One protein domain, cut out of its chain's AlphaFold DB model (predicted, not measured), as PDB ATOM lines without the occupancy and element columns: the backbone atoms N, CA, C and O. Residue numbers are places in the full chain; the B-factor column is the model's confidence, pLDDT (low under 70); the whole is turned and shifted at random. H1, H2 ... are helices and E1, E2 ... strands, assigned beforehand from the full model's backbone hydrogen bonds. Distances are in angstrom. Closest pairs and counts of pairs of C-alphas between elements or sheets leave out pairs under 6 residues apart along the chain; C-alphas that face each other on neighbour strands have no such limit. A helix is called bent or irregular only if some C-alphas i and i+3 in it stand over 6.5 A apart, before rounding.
ATOM      1  N   GLY A   8     -12.614  32.833 -53.623       80.44
ATOM      2  CA  GLY A   8     -11.439  33.271 -54.367       80.44
ATOM      3  C   GLY A   8     -11.734  34.531 -55.174       80.44
ATOM      4  O   GLY A   8     -12.103  35.567 -54.618       80.44
ATOM      5  N   GLU A   9     -11.572  34.449 -56.495       77.44
ATOM      6  CA  GLU A   9     -11.846  35.571 -57.392       77.44
ATOM      7  C   GLU A   9     -13.290  36.063 -57.259       77.44
ATOM      8  O   GLU A   9     -14.247  35.280 -57.278       77.44
ATOM      9  N   LYS A  10     -13.433  37.386 -57.144       82.00
ATOM     10  CA  LYS A  10     -14.717  38.079 -57.068       82.00
ATOM     11  C   LYS A  10     -14.909  38.939 -58.307       82.00
ATOM     12  O   LYS A  10     -13.987  39.627 -58.737       82.00
ATOM     13  N   TRP A  11     -16.119  38.947 -58.850       77.94
ATOM     14  CA  TRP A  11     -16.503  39.820 -59.951       77.94
ATOM     15  C   TRP A  11     -17.858  40.466 -59.691       77.94
ATOM     16  O   TRP A  11     -18.738  39.924 -59.016       77.94
ATOM     17  N   ILE A  12     -18.032  41.643 -60.285       74.31
ATOM     18  CA  ILE A  12     -19.294  42.373 -60.282       74.31
ATOM     19  C   ILE A  12     -19.904  42.215 -61.683       74.31
ATOM     20  O   ILE A  12     -19.485  42.905 -62.612       74.31
ATOM     21  N   PRO A  13     -20.855  41.285 -61.891       74.31
ATOM     22  CA  PRO A  13     -21.612  41.216 -63.135       74.31
ATOM     23  C   PRO A  13     -22.441  42.493 -63.330       74.31
ATOM     24  O   PRO A  13     -22.776  43.181 -62.366       74.31
ATOM     25  N   MET A  14     -22.861  42.771 -64.570       74.62
ATOM     26  CA  MET A  14     -23.682  43.947 -64.920       74.62
ATOM     27  C   MET A  14     -25.007  44.048 -64.135       74.62
ATOM     28  O   MET A  14     -25.641  45.095 -64.112       74.62
ATOM     29  N   THR A  15     -25.412  42.972 -63.455       77.69
ATOM     30  CA  THR A  15     -26.564  42.919 -62.545       77.69
ATOM     31  C   THR A  15     -26.285  43.510 -61.153       77.69
ATOM     32  O   THR A  15     -27.163  43.463 -60.294       77.69
ATOM     33  N   GLY A  16     -25.064  43.986 -60.880       74.69
ATOM     34  CA  GLY A  16     -24.676  44.689 -59.648       74.69
ATOM     35  C   GLY A  16     -24.521  43.823 -58.390       74.69
ATOM     36  O   GLY A  16     -24.205  44.351 -57.330       74.69
ATOM     37  N   ARG A  17     -24.729  42.501 -58.474       73.06
ATOM     38  CA  ARG A  17     -24.545  41.574 -57.341       73.06
ATOM     39  C   ARG A  17     -23.167  40.935 -57.404       73.06
ATOM     40  O   ARG A  17     -22.945  40.120 -58.294       73.06
ATOM     41  N   GLU A  18     -22.294  41.274 -56.459       74.88
ATOM     42  CA  GLU A  18     -20.975  40.652 -56.301       74.88
ATOM     43  C   GLU A  18     -21.121  39.126 -56.226       74.88
ATOM     44  O   GLU A  18     -21.882  38.588 -55.417       74.88
ATOM     45  N   LYS A  19     -20.433  38.431 -57.129       76.81
ATOM     46  CA  LYS A  19     -20.315  36.974 -57.133       76.81
ATOM     47  C   LYS A  19     -18.849  36.621 -56.959       76.81
ATOM     48  O   LYS A  19     -17.979  37.364 -57.401       76.81
ATOM     49  N   GLY A  20     -18.583  35.480 -56.342       76.94
ATOM     50  CA  GLY A  20     -17.242  34.925 -56.306       76.94
ATOM     51  C   GLY A  20     -17.267  33.421 -56.502       76.94
ATOM     52  O   GLY A  20     -18.268  32.765 -56.194       76.94
ATOM     53  N   LEU A  21     -16.183  32.897 -57.065       81.31
ATOM     54  CA  LEU A  21     -15.980  31.460 -57.194       81.31
ATOM     55  C   LEU A  21     -15.457  30.911 -55.861       81.31
ATOM     56  O   LEU A  21     -14.769  31.634 -55.129       81.31
ATOM     57  N   PRO A  22     -15.756  29.644 -55.537       85.31
ATOM     58  CA  PRO A  22     -15.077  28.948 -54.453       85.31
ATOM     59  C   PRO A  22     -13.559  29.046 -54.619       85.31
ATOM     60  O   PRO A  22     -13.047  28.930 -55.732       85.31
ATOM     61  N   LEU A  23     -12.846  29.267 -53.515       89.94
ATOM     62  CA  LEU A  23     -11.382  29.294 -53.522       89.94
ATOM     63  C   LEU A  23     -10.786  27.905 -53.809       89.94
ATOM     64  O   LEU A  23      -9.747  27.810 -54.450       89.94
ATOM     65  N   PHE A  24     -11.453  26.848 -53.341       91.50
ATOM     66  CA  PHE A  24     -11.080  25.450 -53.567       91.50
ATOM     67  C   PHE A  24     -12.053  24.835 -54.572       91.50
ATOM     68  O   PHE A  24     -13.270  24.924 -54.386       91.50
ATOM     69  N   LEU A  25     -11.531  24.244 -55.646       87.88
ATOM     70  CA  LEU A  25     -12.331  23.842 -56.809       87.88
ATOM     71  C   LEU A  25     -12.842  22.402 -56.716       87.88
ATOM     72  O   LEU A  25     -13.782  22.030 -57.418       87.88
ATOM     73  N   ASN A  26     -12.228  21.588 -55.860       91.31
ATOM     74  CA  ASN A  26     -12.592  20.194 -55.641       91.31
ATOM     75  C   ASN A  26     -12.404  19.783 -54.169       91.31
ATOM     76  O   ASN A  26     -11.817  20.506 -53.361       91.31
ATOM     77  N   GLN A  27     -12.945  18.612 -53.826       91.00
ATOM     78  CA  GLN A  27     -12.916  18.078 -52.465       91.00
ATOM     79  C   GLN A  27     -11.487  17.753 -52.001       91.00
ATOM     80  O   GLN A  27     -11.141  18.040 -50.858       91.00
ATOM     81  N   ASP A  28     -10.639  17.238 -52.893       94.38
ATOM     82  CA  ASP A  28      -9.254  16.877 -52.571       94.38
ATOM     83  C   ASP A  28      -8.425  18.107 -52.152       94.38
ATOM     84  O   ASP A  28      -7.648  18.053 -51.196       94.38
ATOM     85  N   GLU A  29      -8.596  19.240 -52.841       93.38
ATOM     86  CA  GLU A  29      -7.989  20.527 -52.479       93.38
ATOM     87  C   GLU A  29      -8.473  21.013 -51.112       93.38
ATOM     88  O   GLU A  29      -7.664  21.441 -50.284       93.38
ATOM     89  N   LEU A  30      -9.780  20.910 -50.856       92.75
ATOM     90  CA  LEU A  30     -10.382  21.307 -49.587       92.75
ATOM     91  C   LEU A  30      -9.858  20.457 -48.419       92.75
ATOM     92  O   LEU A  30      -9.559  20.989 -47.350       92.75
ATOM     93  N   GLU A  31      -9.703  19.147 -48.606       93.94
ATOM     94  CA  GLU A  31      -9.159  18.232 -47.595       93.94
ATOM     95  C   GLU A  31      -7.686  18.510 -47.288       93.94
ATOM     96  O   GLU A  31      -7.279  18.533 -46.119       93.94
ATOM     97  N   ARG A  32      -6.886  18.799 -48.319       94.12
ATOM     98  CA  ARG A  32      -5.490  19.224 -48.145       94.12
ATOM     99  C   ARG A  32      -5.406  20.547 -47.388       94.12
ATOM    100  O   ARG A  32      -4.612  20.661 -46.455       94.12
ATOM    101  N   ALA A  33      -6.248  21.518 -47.732       92.25
ATOM    102  CA  ALA A  33      -6.303  22.802 -47.041       92.25
ATOM    103  C   ALA A  33      -6.730  22.651 -45.570       92.25
ATOM    104  O   ALA A  33      -6.101  23.231 -44.685       92.25
ATOM    105  N   ASN A  34      -7.735  21.816 -45.287       91.75
ATOM    106  CA  ASN A  34      -8.155  21.500 -43.918       91.75
ATOM    107  C   ASN A  34      -7.030  20.835 -43.118       91.75
ATOM    108  O   ASN A  34      -6.824  21.176 -41.958       91.75
ATOM    109  N   SER A  35      -6.262  19.935 -43.737       94.56
ATOM    110  CA  SER A  35      -5.115  19.295 -43.081       94.56
ATOM    111  C   SER A  35      -4.061  20.320 -42.652       94.56
ATOM    112  O   SER A  35      -3.536  20.234 -41.546       94.56
ATOM    113  N   ILE A  36      -3.795  21.327 -43.489       93.12
ATOM    114  CA  ILE A  36      -2.879  22.427 -43.154       93.12
ATOM    115  C   ILE A  36      -3.450  23.280 -42.016       93.12
ATOM    116  O   ILE A  36      -2.735  23.578 -41.065       93.12
ATOM    117  N   VAL A  37      -4.732  23.649 -42.073       90.62
ATOM    118  CA  VAL A  37      -5.367  24.444 -41.007       90.62
ATOM    119  C   VAL A  37      -5.367  23.702 -39.671       90.62
ATOM    120  O   VAL A  37      -5.126  24.330 -38.645       90.62
ATOM    121  N   ASN A  38      -5.550  22.381 -39.675       92.94
ATOM    122  CA  ASN A  38      -5.456  21.562 -38.465       92.94
ATOM    123  C   ASN A  38      -4.044  21.583 -37.854       92.94
ATOM    124  O   ASN A  38      -3.909  21.607 -36.638       92.94
ATOM    125  N   VAL A  39      -2.983  21.628 -38.667       93.81
ATOM    126  CA  VAL A  39      -1.599  21.776 -38.163       93.81
ATOM    127  C   VAL A  39      -1.381  23.133 -37.481       93.81
ATOM    128  O   VAL A  39      -0.539  23.252 -36.596       93.81
ATOM    129  N   LEU A  40      -2.143  24.152 -37.880       93.50
ATOM    130  CA  LEU A  40      -2.072  25.509 -37.337       93.50
ATOM    131  C   LEU A  40      -3.036  25.721 -36.155       93.50
ATOM    132  O   LEU A  40      -3.191  26.847 -35.678       93.50
ATOM    133  N   GLU A  41      -3.707  24.664 -35.687       92.12
ATOM    134  CA  GLU A  41      -4.647  24.745 -34.573       92.12
ATOM    135  C   GLU A  41      -3.957  25.273 -33.304       92.12
ATOM    136  O   GLU A  41      -2.856  24.864 -32.938       92.12
ATOM    137  N   GLY A  42      -4.603  26.231 -32.633       93.38
ATOM    138  CA  GLY A  42      -4.058  26.898 -31.447       93.38
ATOM    139  C   GLY A  42      -3.153  28.102 -31.736       93.38
ATOM    140  O   GLY A  42      -2.796  28.815 -30.798       93.38
ATOM    141  N   MET A  43      -2.822  28.387 -33.001       94.62
ATOM    142  CA  MET A  43      -2.148  29.632 -33.388       94.62
ATOM    143  C   MET A  43      -3.145  30.791 -33.533       94.62
ATOM    144  O   MET A  43      -4.313  30.591 -33.875       94.62
ATOM    145  N   SER A  44      -2.676  32.028 -33.329       95.38
ATOM    146  CA  SER A  44      -3.433  33.200 -33.776       95.38
ATOM    147  C   SER A  44      -3.460  33.253 -35.307       95.38
ATOM    148  O   SER A  44      -2.585  32.695 -35.978       95.38
ATOM    149  N   ILE A  45      -4.454  33.942 -35.870       91.38
ATOM    150  CA  ILE A  45      -4.592  34.088 -37.325       91.38
ATOM    151  C   ILE A  45      -3.342  34.755 -37.912       91.38
ATOM    152  O   ILE A  45      -2.832  34.306 -38.935       91.38
ATOM    153  N   GLU A  46      -2.811  35.776 -37.241       96.06
ATOM    154  CA  GLU A  46      -1.627  36.524 -37.666       96.06
ATOM    155  C   GLU A  46      -0.382  35.633 -37.688       96.06
ATOM    156  O   GLU A  46       0.336  35.598 -38.687       96.06
ATOM    157  N   SER A  47      -0.144  34.857 -36.622       96.12
ATOM    158  CA  SER A  47       0.993  33.930 -36.565       96.12
ATOM    159  C   SER A  47       0.881  32.815 -37.607       96.12
ATOM    160  O   SER A  47       1.881  32.439 -38.221       96.12
ATOM    161  N   ALA A  48      -0.328  32.293 -37.835       95.06
ATOM    162  CA  ALA A  48      -0.586  31.287 -38.860       95.06
ATOM    163  C   ALA A  48      -0.313  31.839 -40.271       95.06
ATOM    164  O   ALA A  48       0.362  31.191 -41.073       95.06
ATOM    165  N   GLN A  49      -0.774  33.059 -40.562       94.88
ATOM    166  CA  GLN A  49      -0.504  33.746 -41.826       94.88
ATOM    167  C   GLN A  49       0.989  34.014 -42.033       94.88
ATOM    168  O   GLN A  49       1.507  33.782 -43.127       94.88
ATOM    169  N   GLU A  50       1.698  34.457 -40.992       97.00
ATOM    170  CA  GLU A  50       3.142  34.691 -41.059       97.00
ATOM    171  C   GLU A  50       3.905  33.398 -41.387       97.00
ATOM    172  O   GLU A  50       4.779  33.394 -42.261       97.00
ATOM    173  N   LEU A  51       3.559  32.289 -40.727       95.69
ATOM    174  CA  LEU A  51       4.177  30.987 -40.975       95.69
ATOM    175  C   LEU A  51       3.904  30.492 -42.402       95.69
ATOM    176  O   LEU A  51       4.842  30.109 -43.101       95.69
ATOM    177  N   LEU A  52       2.648  30.545 -42.858       95.44
ATOM    178  CA  LEU A  52       2.274  30.147 -44.219       95.44
ATOM    179  C   LEU A  52       3.003  30.980 -45.282       95.44
ATOM    180  O   LEU A  52       3.457  30.432 -46.287       95.44
ATOM    181  N   ASN A  53       3.193  32.281 -45.044       96.56
ATOM    182  CA  ASN A  53       3.965  33.140 -45.939       96.56
ATOM    183  C   ASN A  53       5.445  32.721 -46.010       96.56
ATOM    184  O   ASN A  53       6.012  32.638 -47.100       96.56
ATOM    185  N   LYS A  54       6.071  32.396 -44.869       96.31
ATOM    186  CA  LYS A  54       7.457  31.890 -44.833       96.31
ATOM    187  C   LYS A  54       7.602  30.560 -45.575       96.31
ATOM    188  O   LYS A  54       8.560  30.393 -46.327       96.31
ATOM    189  N   VAL A  55       6.649  29.641 -45.407       95.00
ATOM    190  CA  VAL A  55       6.622  28.362 -46.140       95.00
ATOM    191  C   VAL A  55       6.507  28.599 -47.644       95.00
ATOM    192  O   VAL A  55       7.269  28.014 -48.410       95.00
ATOM    193  N   ASN A  56       5.616  29.494 -48.075       94.75
ATOM    194  CA  ASN A  56       5.472  29.850 -49.486       94.75
ATOM    195  C   ASN A  56       6.783  30.397 -50.082       94.75
ATOM    196  O   ASN A  56       7.217  29.946 -51.140       94.75
ATOM    197  N   ILE A  57       7.457  31.313 -49.376       95.00
ATOM    198  CA  ILE A  57       8.767  31.838 -49.793       95.00
ATOM    199  C   ILE A  57       9.792  30.703 -49.919       95.00
ATOM    200  O   ILE A  57      10.499  30.634 -50.922       95.00
ATOM    201  N   ALA A  58       9.858  29.798 -48.939       94.19
ATOM    202  CA  ALA A  58      10.785  28.669 -48.971       94.19
ATOM    203  C   ALA A  58      10.531  27.741 -50.172       94.19
ATOM    204  O   ALA A  58      11.482  27.353 -50.849       94.19
ATOM    205  N   LEU A  59       9.268  27.430 -50.488       91.50
ATOM    206  CA  LEU A  59       8.905  26.614 -51.655       91.50
ATOM    207  C   LEU A  59       9.361  27.261 -52.971       91.50
ATOM    208  O   LEU A  59       9.952  26.585 -53.811       91.50
ATOM    209  N   LEU A  60       9.150  28.572 -53.123       91.44
ATOM    210  CA  LEU A  60       9.618  29.331 -54.288       91.44
ATOM    211  C   LEU A  60      11.151  29.387 -54.363       91.44
ATOM    212  O   LEU A  60      11.722  29.350 -55.446       91.44
ATOM    213  N   GLN A  61      11.847  29.452 -53.228       90.81
ATOM    214  CA  GLN A  61      13.312  29.464 -53.201       90.81
ATOM    215  C   GLN A  61      13.926  28.111 -53.558       90.81
ATOM    216  O   GLN A  61      14.914  28.063 -54.287       90.81
ATOM    217  N   LEU A  62      13.330  27.010 -53.098       84.06
ATOM    218  CA  LEU A  62      13.795  25.660 -53.420       84.06
ATOM    219  C   LEU A  62      13.750  25.375 -54.926       84.06
ATOM    220  O   LEU A  62      14.595  24.637 -55.424       84.06
ATOM    221  N   THR A  63      12.839  26.008 -55.673       71.62
ATOM    222  CA  THR A  63      12.837  25.914 -57.142       71.62
ATOM    223  C   THR A  63      14.019  26.604 -57.829       71.62
ATOM    224  O   THR A  63      14.263  26.315 -58.991       71.62
ATOM    225  N   PHE A  64      14.778  27.468 -57.143       60.66
ATOM    226  CA  PHE A  64      16.017  28.062 -57.677       60.66
ATOM    227  C   PHE A  64      17.280  27.266 -57.324       60.66
ATOM    228  O   PHE A  64      18.344  27.537 -57.877       60.66
TER     229      PHE A  64
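What this domain is: This is residues 8 to 64 of the 66 residues of an uncharacterized protein of Clostridium beijerinckii (UniProt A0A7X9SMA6). This is an open, strung-out model: a small two-stranded hairpin, E1 and E2, lies at one end, a long helix, H2, lies at the other, and the shorter helix H1 comes between them along the chain. H1 and H2 make a wide, open V joined by residues 40 to 44, with no C-alpha of the one within 8 A of the other, and residues 53 to 64 of H2 stick out. The printed part has 57 residues, with two named strands and then two named helices in the order E1, E2, H1, H2; the two-stranded sheet is antiparallel and the class is mostly helix. The whole is only just extended, close to loose, with a radius of gyration of the C-alphas of 15.6 A and spans of 43 by 32 by 25 A.

Where its parts are: Find C-alpha 8 at (-11.439, 33.271, -54.367); from there E1 runs through residues 8 to 11, 10.0 A from first to last C-alpha. After residues 12 to 18, look for E2 at residues 19 to 22, also 10.0 A long. H1 begins at C-alpha 27, at (-12.916, 18.078, -52.465), and runs to residue 39, over 18.6 A. H2 takes residues 45 to 64, 29.6 A long, and ends at C-alpha 64, at (16.017, 28.062, -57.677).

How they stand to each other: Begin at the hairpin of E1 and E2, antiparallel neighbours with 161 degrees between their directions. The C-alphas of Lys 10 and Gly 20 face each other at 4.1 A. Look across the pair and you will find N 11 and O 19 at 2.8 A and N 8 and O 21 at 2.9 A, both within hydrogen-bond range. A tight link, residues 23 to 26, leads from E2 to H1, and E1 and H1 are apart. Another tight link, residues 40 to 44, leads from H1 to H2, and these two helices are apart. H2 is also apart from E1 and from E2. In H1 every O i to N i+4 pair is within hydrogen-bond range; in H2 15 of 16 are. Neither helix is bent.

The domain as a whole: The two C-alphas farthest apart are those of Thr 15, between E1 and E2, and Phe 64, at 45.4 A. The C-alphas of Gly 8 and Phe 64, the first and last printed, are 28.1 A apart. Residues 26 to 31, of which 27 to 31 belong to H1, stand free, as do residues 53 to 64 of H2. The body without these two stretches has 39 residues and spans 42 by 21 by 13 A. The printed part has no cut, and no link is long; the link from E1 to E2, seven residues, is short. The mean pLDDT of the printed part is 88.1, and one residue, Phe 64, is under 70.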